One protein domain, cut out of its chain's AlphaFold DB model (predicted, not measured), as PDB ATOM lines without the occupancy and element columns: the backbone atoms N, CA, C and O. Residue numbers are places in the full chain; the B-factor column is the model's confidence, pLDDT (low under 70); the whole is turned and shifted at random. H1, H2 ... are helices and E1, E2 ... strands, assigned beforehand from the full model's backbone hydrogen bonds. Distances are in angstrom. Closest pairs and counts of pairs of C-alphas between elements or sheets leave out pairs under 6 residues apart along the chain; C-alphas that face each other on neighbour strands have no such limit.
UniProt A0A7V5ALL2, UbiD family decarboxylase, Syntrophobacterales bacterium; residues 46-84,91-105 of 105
ATOM      1  N   ALA A  46     -33.026 -29.949 -25.903       95.25
ATOM      2  CA  ALA A  46     -33.113 -29.327 -27.220       95.25
ATOM      3  C   ALA A  46     -33.191 -30.444 -28.269       95.25
ATOM      4  O   ALA A  46     -32.186 -31.078 -28.590       95.25
ATOM      5  N   ILE A  47     -34.399 -30.731 -28.757       94.25
ATOM      6  CA  ILE A  47     -34.642 -31.846 -29.679       94.25
ATOM      7  C   ILE A  47     -34.354 -31.377 -31.115       94.25
ATOM      8  O   ILE A  47     -34.961 -30.403 -31.567       94.25
ATOM      9  N   PRO A  48     -33.456 -32.048 -31.868       94.94
ATOM     10  CA  PRO A  48     -33.172 -31.679 -33.251       94.94
ATOM     11  C   PRO A  48     -34.440 -31.637 -34.112       94.94
ATOM     12  O   PRO A  48     -35.227 -32.581 -34.126       94.94
ATOM     13  N   GLY A  49     -34.626 -30.542 -34.849       94.94
ATOM     14  CA  GLY A  49     -35.783 -30.340 -35.726       94.94
ATOM     15  C   GLY A  49     -37.026 -29.757 -35.043       94.94
ATOM     16  O   GLY A  49     -37.923 -29.290 -35.745       94.94
ATOM     17  N   GLU A  50     -37.079 -29.696 -33.708       96.25
ATOM     18  CA  GLU A  50     -38.134 -28.964 -33.001       96.25
ATOM     19  C   GLU A  50     -37.799 -27.469 -32.956       96.25
ATOM     20  O   GLU A  50     -37.106 -26.985 -32.060       96.25
ATOM     21  N   LEU A  51     -38.292 -26.731 -33.954       96.50
ATOM     22  CA  LEU A  51     -38.054 -25.296 -34.099       96.50
ATOM     23  C   LEU A  51     -39.337 -24.490 -33.882       96.50
ATOM     24  O   LEU A  51     -40.433 -24.910 -34.265       96.50
ATOM     25  N   ARG A  52     -39.204 -23.287 -33.321       94.38
ATOM     26  CA  ARG A  52     -40.280 -22.287 -33.255       94.38
ATOM     27  C   ARG A  52     -39.772 -20.927 -33.685       94.38
ATOM     28  O   ARG A  52     -38.586 -20.642 -33.615       94.38
ATOM     29  N   ARG A  53     -40.691 -20.085 -34.150       94.62
ATOM     30  CA  ARG A  53     -40.373 -18.714 -34.544       94.62
ATOM     31  C   ARG A  53     -40.042 -17.889 -33.292       94.62
ATOM     32  O   ARG A  53     -40.925 -17.691 -32.462       94.62
ATOM     33  N   GLU A  54     -38.797 -17.436 -33.181       92.62
ATOM     34  CA  GLU A  54     -38.258 -16.603 -32.095       92.62
ATOM     35  C   GLU A  54     -37.924 -15.203 -32.634       92.62
ATOM     36  O   GLU A  54     -37.650 -15.049 -33.828       92.62
ATOM     37  N   GLY A  55     -38.011 -14.180 -31.780       87.94
ATOM     38  CA  GLY A  55     -37.754 -12.786 -32.124       87.94
ATOM     39  C   GLY A  55     -38.960 -12.020 -32.702       87.94
ATOM     40  O   GLY A  55     -40.084 -12.532 -32.751       87.94
ATOM     41  N   PRO A  56     -38.742 -10.775 -33.174       88.06
ATOM     42  CA  PRO A  56     -37.457 -10.077 -33.190       88.06
ATOM     43  C   PRO A  56     -37.046  -9.604 -31.785       88.06
ATOM     44  O   PRO A  56     -37.893  -9.204 -30.988       88.06
ATOM     45  N   PHE A  57     -35.745  -9.608 -31.503       83.12
ATOM     46  CA  PHE A  57     -35.167  -9.104 -30.254       83.12
ATOM     47  C   PHE A  57     -34.226  -7.928 -30.544       83.12
ATOM     48  O   PHE A  57     -33.612  -7.855 -31.614       83.12
ATOM     49  N   GLY A  58     -34.158  -6.966 -29.621       79.75
ATOM     50  CA  GLY A  58     -33.212  -5.857 -29.723       79.75
ATOM     51  C   GLY A  58     -31.790  -6.388 -29.583       79.75
ATOM     52  O   GLY A  58     -31.512  -7.151 -28.665       79.75
ATOM     53  N   GLU A  59     -30.889  -5.997 -30.476       79.31
ATOM     54  CA  GLU A  59     -29.489  -6.395 -30.396       79.31
ATOM     55  C   GLU A  59     -28.633  -5.346 -29.700       79.31
ATOM     56  O   GLU A  59     -28.986  -4.168 -29.596       79.31
ATOM     57  N   TRP A  60     -27.458  -5.782 -29.248       73.81
ATOM     58  CA  TRP A  60     -26.501  -4.945 -28.517       73.81
ATOM     59  C   TRP A  60     -26.074  -3.678 -29.279       73.81
ATOM     60  O   TRP A  60     -25.621  -2.717 -28.662       73.81
ATOM     61  N   THR A  61     -26.232  -3.651 -30.605       73.56
ATOM     62  CA  THR A  61     -25.963  -2.484 -31.457       73.56
ATOM     63  C   THR A  61     -27.000  -1.365 -31.306       73.56
ATOM     64  O   THR A  61     -26.799  -0.277 -31.838       73.56
ATOM     65  N   GLY A  62     -28.096  -1.597 -30.575       73.88
ATOM     66  CA  GLY A  62     -29.182  -0.633 -30.383       73.88
ATOM     67  C   GLY A  62     -30.274  -0.691 -31.455       73.88
ATOM     68  O   GLY A  62     -31.137   0.185 -31.487       73.88
ATOM     69  N   TYR A  63     -30.255  -1.715 -32.311       77.31
ATOM     70  CA  TYR A  63     -31.251  -1.963 -33.355       77.31
ATOM     71  C   TYR A  63     -31.804  -3.382 -33.233       77.31
ATOM     72  O   TYR A  63     -31.165  -4.255 -32.655       77.31
ATOM     73  N   TYR A  64     -32.968  -3.647 -33.820       79.69
ATOM     74  CA  TYR A  64     -33.422  -5.022 -34.020       79.69
ATOM     75  C   TYR A  64     -32.529  -5.686 -35.072       79.69
ATOM     76  O   TYR A  64     -32.558  -5.297 -36.240       79.69
ATOM     77  N   GLY A  65     -31.692  -6.639 -34.653       65.56
ATOM     78  CA  GLY A  65     -30.635  -7.181 -35.512       65.56
ATOM     79  C   GLY A  65     -31.081  -8.276 -36.477       65.56
ATOM     80  O   GLY A  65     -30.414  -8.503 -37.482       65.56
ATOM     81  N   SER A  66     -32.211  -8.944 -36.229       69.25
ATOM     82  CA  SER A  66     -32.786  -9.888 -37.191       69.25
ATOM     83  C   SER A  66     -34.309  -9.961 -37.104       69.25
ATOM     84  O   SER A  66     -34.918  -9.624 -36.087       69.25
ATOM     85  N   SER A  67     -34.928 -10.369 -38.215       82.06
ATOM     86  CA  SER A  67     -36.350 -10.716 -38.232       82.06
ATOM     87  C   SER A  67     -36.576 -12.057 -37.540       82.06
ATOM     88  O   SER A  67     -35.656 -12.862 -37.406       82.06
ATOM     89  N   ALA A  68     -37.813 -12.297 -37.112       88.94
ATOM     90  CA  ALA A  68     -38.146 -13.515 -36.398       88.94
ATOM     91  C   ALA A  68     -37.885 -14.767 -37.252       88.94
ATOM     92  O   ALA A  68     -38.433 -14.875 -38.357       88.94
ATOM     93  N   ARG A  69     -37.105 -15.718 -36.730       90.81
ATOM     94  CA  ARG A  69     -36.632 -16.913 -37.451       90.81
ATOM     95  C   ARG A  69     -36.862 -18.200 -36.646       90.81
ATOM     96  O   ARG A  69     -37.102 -18.116 -35.445       90.81
ATOM     97  N   PRO A  70     -36.864 -19.382 -37.287       93.75
ATOM     98  CA  PRO A  70     -36.949 -20.649 -36.568       93.75
ATOM     99  C   PRO A  70     -35.697 -20.878 -35.710       93.75
ATOM    100  O   PRO A  70     -34.599 -20.954 -36.250       93.75
ATOM    101  N   GLU A  71     -35.882 -21.013 -34.400       94.69
ATOM    102  CA  GLU A  71     -34.840 -21.336 -33.420       94.69
ATOM    103  C   GLU A  71     -35.209 -22.611 -32.641       94.69
ATOM    104  O   GLU A  71     -36.404 -22.933 -32.529       94.69
ATOM    105  N   PRO A  72     -34.221 -23.360 -32.111       95.62
ATOM    106  CA  PRO A  72     -34.461 -24.566 -31.325       95.62
ATOM    107  C   PRO A  72     -35.341 -24.318 -30.102       95.62
ATOM    108  O   PRO A  72     -35.158 -23.359 -29.353       95.62
ATOM    109  N   VAL A  73     -36.277 -25.231 -29.861       96.12
ATOM    110  CA  VAL A  73     -37.083 -25.237 -28.641       96.12
ATOM    111  C   VAL A  73     -36.361 -26.017 -27.552       96.12
ATOM    112  O   VAL A  73     -35.961 -27.161 -27.754       96.12
ATOM    113  N   ILE A  74     -36.273 -25.426 -26.360       96.00
ATOM    114  CA  ILE A  74     -35.896 -26.153 -25.148       96.00
ATOM    115  C   ILE A  74     -37.170 -26.695 -24.500       96.00
ATOM    116  O   ILE A  74     -38.014 -25.942 -24.006       96.00
ATOM    117  N   LYS A  75     -37.312 -28.019 -24.477       96.25
ATOM    118  CA  LYS A  75     -38.389 -28.707 -23.769       96.25
ATOM    119  C   LYS A  75     -38.029 -28.848 -22.294       96.25
ATOM    120  O   LYS A  75     -37.294 -29.755 -21.907       96.25
ATOM    121  N   VAL A  76     -38.552 -27.940 -21.475       96.88
ATOM    122  CA  VAL A  76     -38.303 -27.904 -20.027       96.88
ATOM    123  C   VAL A  76     -38.839 -29.168 -19.354       96.88
ATOM    124  O   VAL A  76     -39.995 -29.546 -19.551       96.88
ATOM    125  N   ARG A  77     -37.996 -29.817 -18.548       97.50
ATOM    126  CA  ARG A  77     -38.348 -30.986 -17.729       97.50
ATOM    127  C   ARG A  77     -38.328 -30.687 -16.238       97.50
ATOM    128  O   ARG A  77     -39.150 -31.240 -15.513       97.50
ATOM    129  N   ARG A  78     -37.416 -29.824 -15.787       97.19
ATOM    130  CA  ARG A  78     -37.281 -29.444 -14.379       97.19
ATOM    131  C   ARG A  78     -36.848 -27.989 -14.260       97.19
ATOM    132  O   ARG A  78     -36.071 -27.497 -15.073       97.19
ATOM    133  N   VAL A  79     -37.359 -27.323 -13.232       96.94
ATOM    134  CA  VAL A  79     -36.905 -26.000 -12.806       96.94
ATOM    135  C   VAL A  79     -36.506 -26.113 -11.340       96.94
ATOM    136  O   VAL A  79     -37.298 -26.580 -10.525       96.94
ATOM    137  N   LEU A  80     -35.275 -25.726 -11.029       96.88
ATOM    138  CA  LEU A  80     -34.746 -25.617  -9.672       96.88
ATOM    139  C   LEU A  80     -34.583 -24.130  -9.364       96.88
ATOM    140  O   LEU A  80     -34.130 -23.375 -10.223       96.88
ATOM    141  N   TYR A  81     -34.964 -23.703  -8.167       97.19
ATOM    142  CA  TYR A  81     -34.882 -22.303  -7.766       97.19
ATOM    143  C   TYR A  81     -34.712 -22.188  -6.254       97.19
ATOM    144  O   TYR A  81     -35.108 -23.087  -5.509       97.19
ATOM    145  N   ARG A  82     -34.102 -21.087  -5.812       96.12
ATOM    146  CA  ARG A  82     -34.047 -20.710  -4.394       96.12
ATOM    147  C   ARG A  82     -35.365 -20.072  -3.970       96.12
ATOM    148  O   ARG A  82     -36.119 -19.593  -4.812       96.12
ATOM    149  N   ASP A  83     -35.624 -20.028  -2.668       96.81
ATOM    150  CA  ASP A  83     -36.717 -19.208  -2.144       96.81
ATOM    151  C   ASP A  83     -36.488 -17.739  -2.537       96.81
ATOM    152  O   ASP A  83     -35.394 -17.220  -2.329       96.81
ATOM    153  N   ASP A  84     -37.514 -17.100  -3.111       95.75
ATOM    154  CA  ASP A  84     -37.466 -15.726  -3.646       95.75
ATOM    155  C   ASP A  84     -36.332 -15.487  -4.677       95.75
ATOM    156  O   ASP A  84     -35.390 -14.737  -4.415       95.75
ATOM    157  N   PRO A  91     -31.649  -5.929 -20.371       76.38
ATOM    158  CA  PRO A  91     -32.404  -5.434 -21.512       76.38
ATOM    159  C   PRO A  91     -31.440  -4.907 -22.586       76.38
ATOM    160  O   PRO A  91     -30.491  -4.186 -22.252       76.38
ATOM    161  N   PRO A  92     -31.658  -5.250 -23.867       70.50
ATOM    162  CA  PRO A  92     -30.849  -4.744 -24.961       70.50
ATOM    163  C   PRO A  92     -31.170  -3.262 -25.159       70.50
ATOM    164  O   PRO A  92     -32.117  -2.880 -25.843       70.50
ATOM    165  N   VAL A  93     -30.402  -2.413 -24.487       67.56
ATOM    166  CA  VAL A  93     -30.474  -0.958 -24.621       67.56
ATOM    167  C   VAL A  93     -29.346  -0.472 -25.518       67.56
ATOM    168  O   VAL A  93     -28.302  -1.117 -25.624       67.56
ATOM    169  N   ASN A  94     -29.543   0.692 -26.140       64.06
ATOM    170  CA  ASN A  94     -28.492   1.362 -26.897       64.06
ATOM    171  C   ASN A  94     -27.203   1.442 -26.041       64.06
ATOM    172  O   ASN A  94     -27.281   1.826 -24.867       64.06
ATOM    173  N   PRO A  95     -26.024   1.099 -26.592       59.44
ATOM    174  CA  PRO A  95     -24.763   1.074 -25.850       59.44
ATOM    175  C   PRO A  95     -24.423   2.402 -25.150       59.44
ATOM    176  O   PRO A  95     -23.807   2.386 -24.082       59.44
ATOM    177  N   LEU A  96     -24.893   3.542 -25.672       56.28
ATOM    178  CA  LEU A  96     -24.750   4.850 -25.017       56.28
ATOM    179  C   LEU A  96     -25.467   4.912 -23.658       56.28
ATOM    180  O   LEU A  96     -24.995   5.580 -22.738       56.28
ATOM    181  N   THR A  97     -26.567   4.181 -23.492       56.44
ATOM    182  CA  THR A  97     -27.344   4.139 -22.248       56.44
ATOM    183  C   THR A  97     -26.695   3.232 -21.192       56.44
ATOM    184  O   THR A  97     -26.780   3.532 -20.003       56.44
ATOM    185  N   ARG A  98     -25.976   2.170 -21.594       44.81
ATOM    186  CA  ARG A  98     -25.348   1.199 -20.670       44.81
ATOM    187  C   ARG A  98     -24.055   1.704 -20.012       44.81
ATOM    188  O   ARG A  98     -23.767   1.350 -18.871       44.81
ATOM    189  N   ILE A  99     -23.275   2.540 -20.702       50.56
ATOM    190  CA  ILE A  99     -22.065   3.164 -20.128       50.56
ATOM    191  C   ILE A  99     -22.433   4.248 -19.104       50.56
ATOM    192  O   ILE A  99     -21.745   4.399 -18.095       50.56
ATOM    193  N   LEU A 100     -23.533   4.977 -19.323       43.28
ATOM    194  CA  LEU A 100     -24.005   6.000 -18.385       43.28
ATOM    195  C   LEU A 100     -24.599   5.389 -17.106       43.28
ATOM    196  O   LEU A 100     -24.390   5.942 -16.031       43.28
ATOM    197  N   SER A 101     -25.250   4.222 -17.182       50.22
ATOM    198  CA  SER A 101     -25.785   3.541 -15.992       50.22
ATOM    199  C   SER A 101     -24.709   2.944 -15.075       50.22
ATOM    200  O   SER A 101     -24.949   2.795 -13.884       50.22
ATOM    201  N   LEU A 102     -23.522   2.616 -15.601       48.44
ATOM    202  CA  LEU A 102     -22.398   2.077 -14.815       48.44
ATOM    203  C   LEU A 102     -21.511   3.164 -14.178       48.44
ATOM    204  O   LEU A 102     -20.586   2.834 -13.447       48.44
ATOM    205  N   ARG A 103     -21.776   4.449 -14.452       34.94
ATOM    206  CA  ARG A 103     -21.106   5.604 -13.819       34.94
ATOM    207  C   ARG A 103     -21.964   6.300 -12.757       34.94
ATOM    208  O   ARG A 103     -21.571   7.350 -12.260       34.94
ATOM    209  N   ALA A 104     -23.135   5.750 -12.443       37.03
ATOM    210  CA  ALA A 104     -24.065   6.312 -11.467       37.03
ATOM    211  C   ALA A 104     -23.978   5.658 -10.071       37.03
ATOM    212  O   ALA A 104     -24.826   5.941  -9.228       37.03
ATOM    213  N   PHE A 105     -22.955   4.834  -9.819       42.47
ATOM    214  CA  PHE A 105     -22.572   4.336  -8.495       42.47
ATOM    215  C   PHE A 105     -21.056   4.409  -8.334       42.47
ATOM    216  O   PHE A 105     -20.356   4.115  -9.333       42.47
TER     217      PHE A 105
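What this domain is: This is residues 46 to 84 and 91 to 105 of the 105 residues of the protein "UbiD family decarboxylase" of Syntrophobacterales bacterium (UniProt A0A7V5ALL2). A two-stranded hairpin, E1 and E2, has a wide loop, residues 55 to 68, at its closed end; E2 bends at residue 77, and residues 77 to 84, of which 77 to 81 belong to E2, stick out as a free arm. Beyond the loop, after a cut, comes one short helix, H1, whose residues 98 to 101 stand free together with the tail, residues 102 to 105. The printed part has 54 residues, with the named elements E1, E2 and H1 in that order along the chain; the sheet has the order E1 - E2 and is antiparallel, and the class is mixed, helices and strands. The whole is extended and flat, with a radius of gyration of the C-alphas of 16.7 A and spans of 43 by 37 by 13 A.

Where its parts are: E2, the longest strand, holds residues 69 to 81 and is 30.2 A long from C-alpha 69 at (-36.632, -16.913, -37.451) to C-alpha 81 at (-34.882, -22.303, -7.766). E1 holds residues 46 to 54, begins with C-alpha 46 at (-33.113, -29.327, -27.220), and is 14.6 A long. H1 holds residues 95 to 101 and is 10.2 A long, ending with C-alpha 101 at (-25.785, 3.541, -15.992).

How they stand to each other: E1 and E2 form a hairpin of antiparallel neighbours, with 111 degrees between their N-to-C directions. N 52 and O 71 are within hydrogen-bond range at 2.9 A, and so are N 71 and O 52 at 2.8 A. The C-alphas of Arg 53 and Pro 70 face each other at 4.4 A. E1 bends by 100 degrees at residue 49, and the C-alphas of Ala 46 and Ile 74 face each other at 4.7 A. E2 bends by 75 degrees at residue 77. H1 and E1 are apart. In H1, 2 of 3 O i to N i+4 pairs are within hydrogen-bond range.

The domain as a whole: The two C-alphas farthest apart are those of Gly 49 and Phe 105, 46.0 A. Without the stretches that stand free, the body has 38 residues and spans 38 by 20 by 10 A. The link from E1 to E2 is long, with 14 residues. Residues 85 to 90 are not printed, and C-alphas 84 and 91 are 21.2 A apart across the cut; the link from E2 to H1 runs across it. Phe 105 is the chain's last residue. The mean pLDDT of the printed part is 79.5, and 15 residues are under 70, namely residues 65 to 66 and 93 to 105; the mean of H1 is 52.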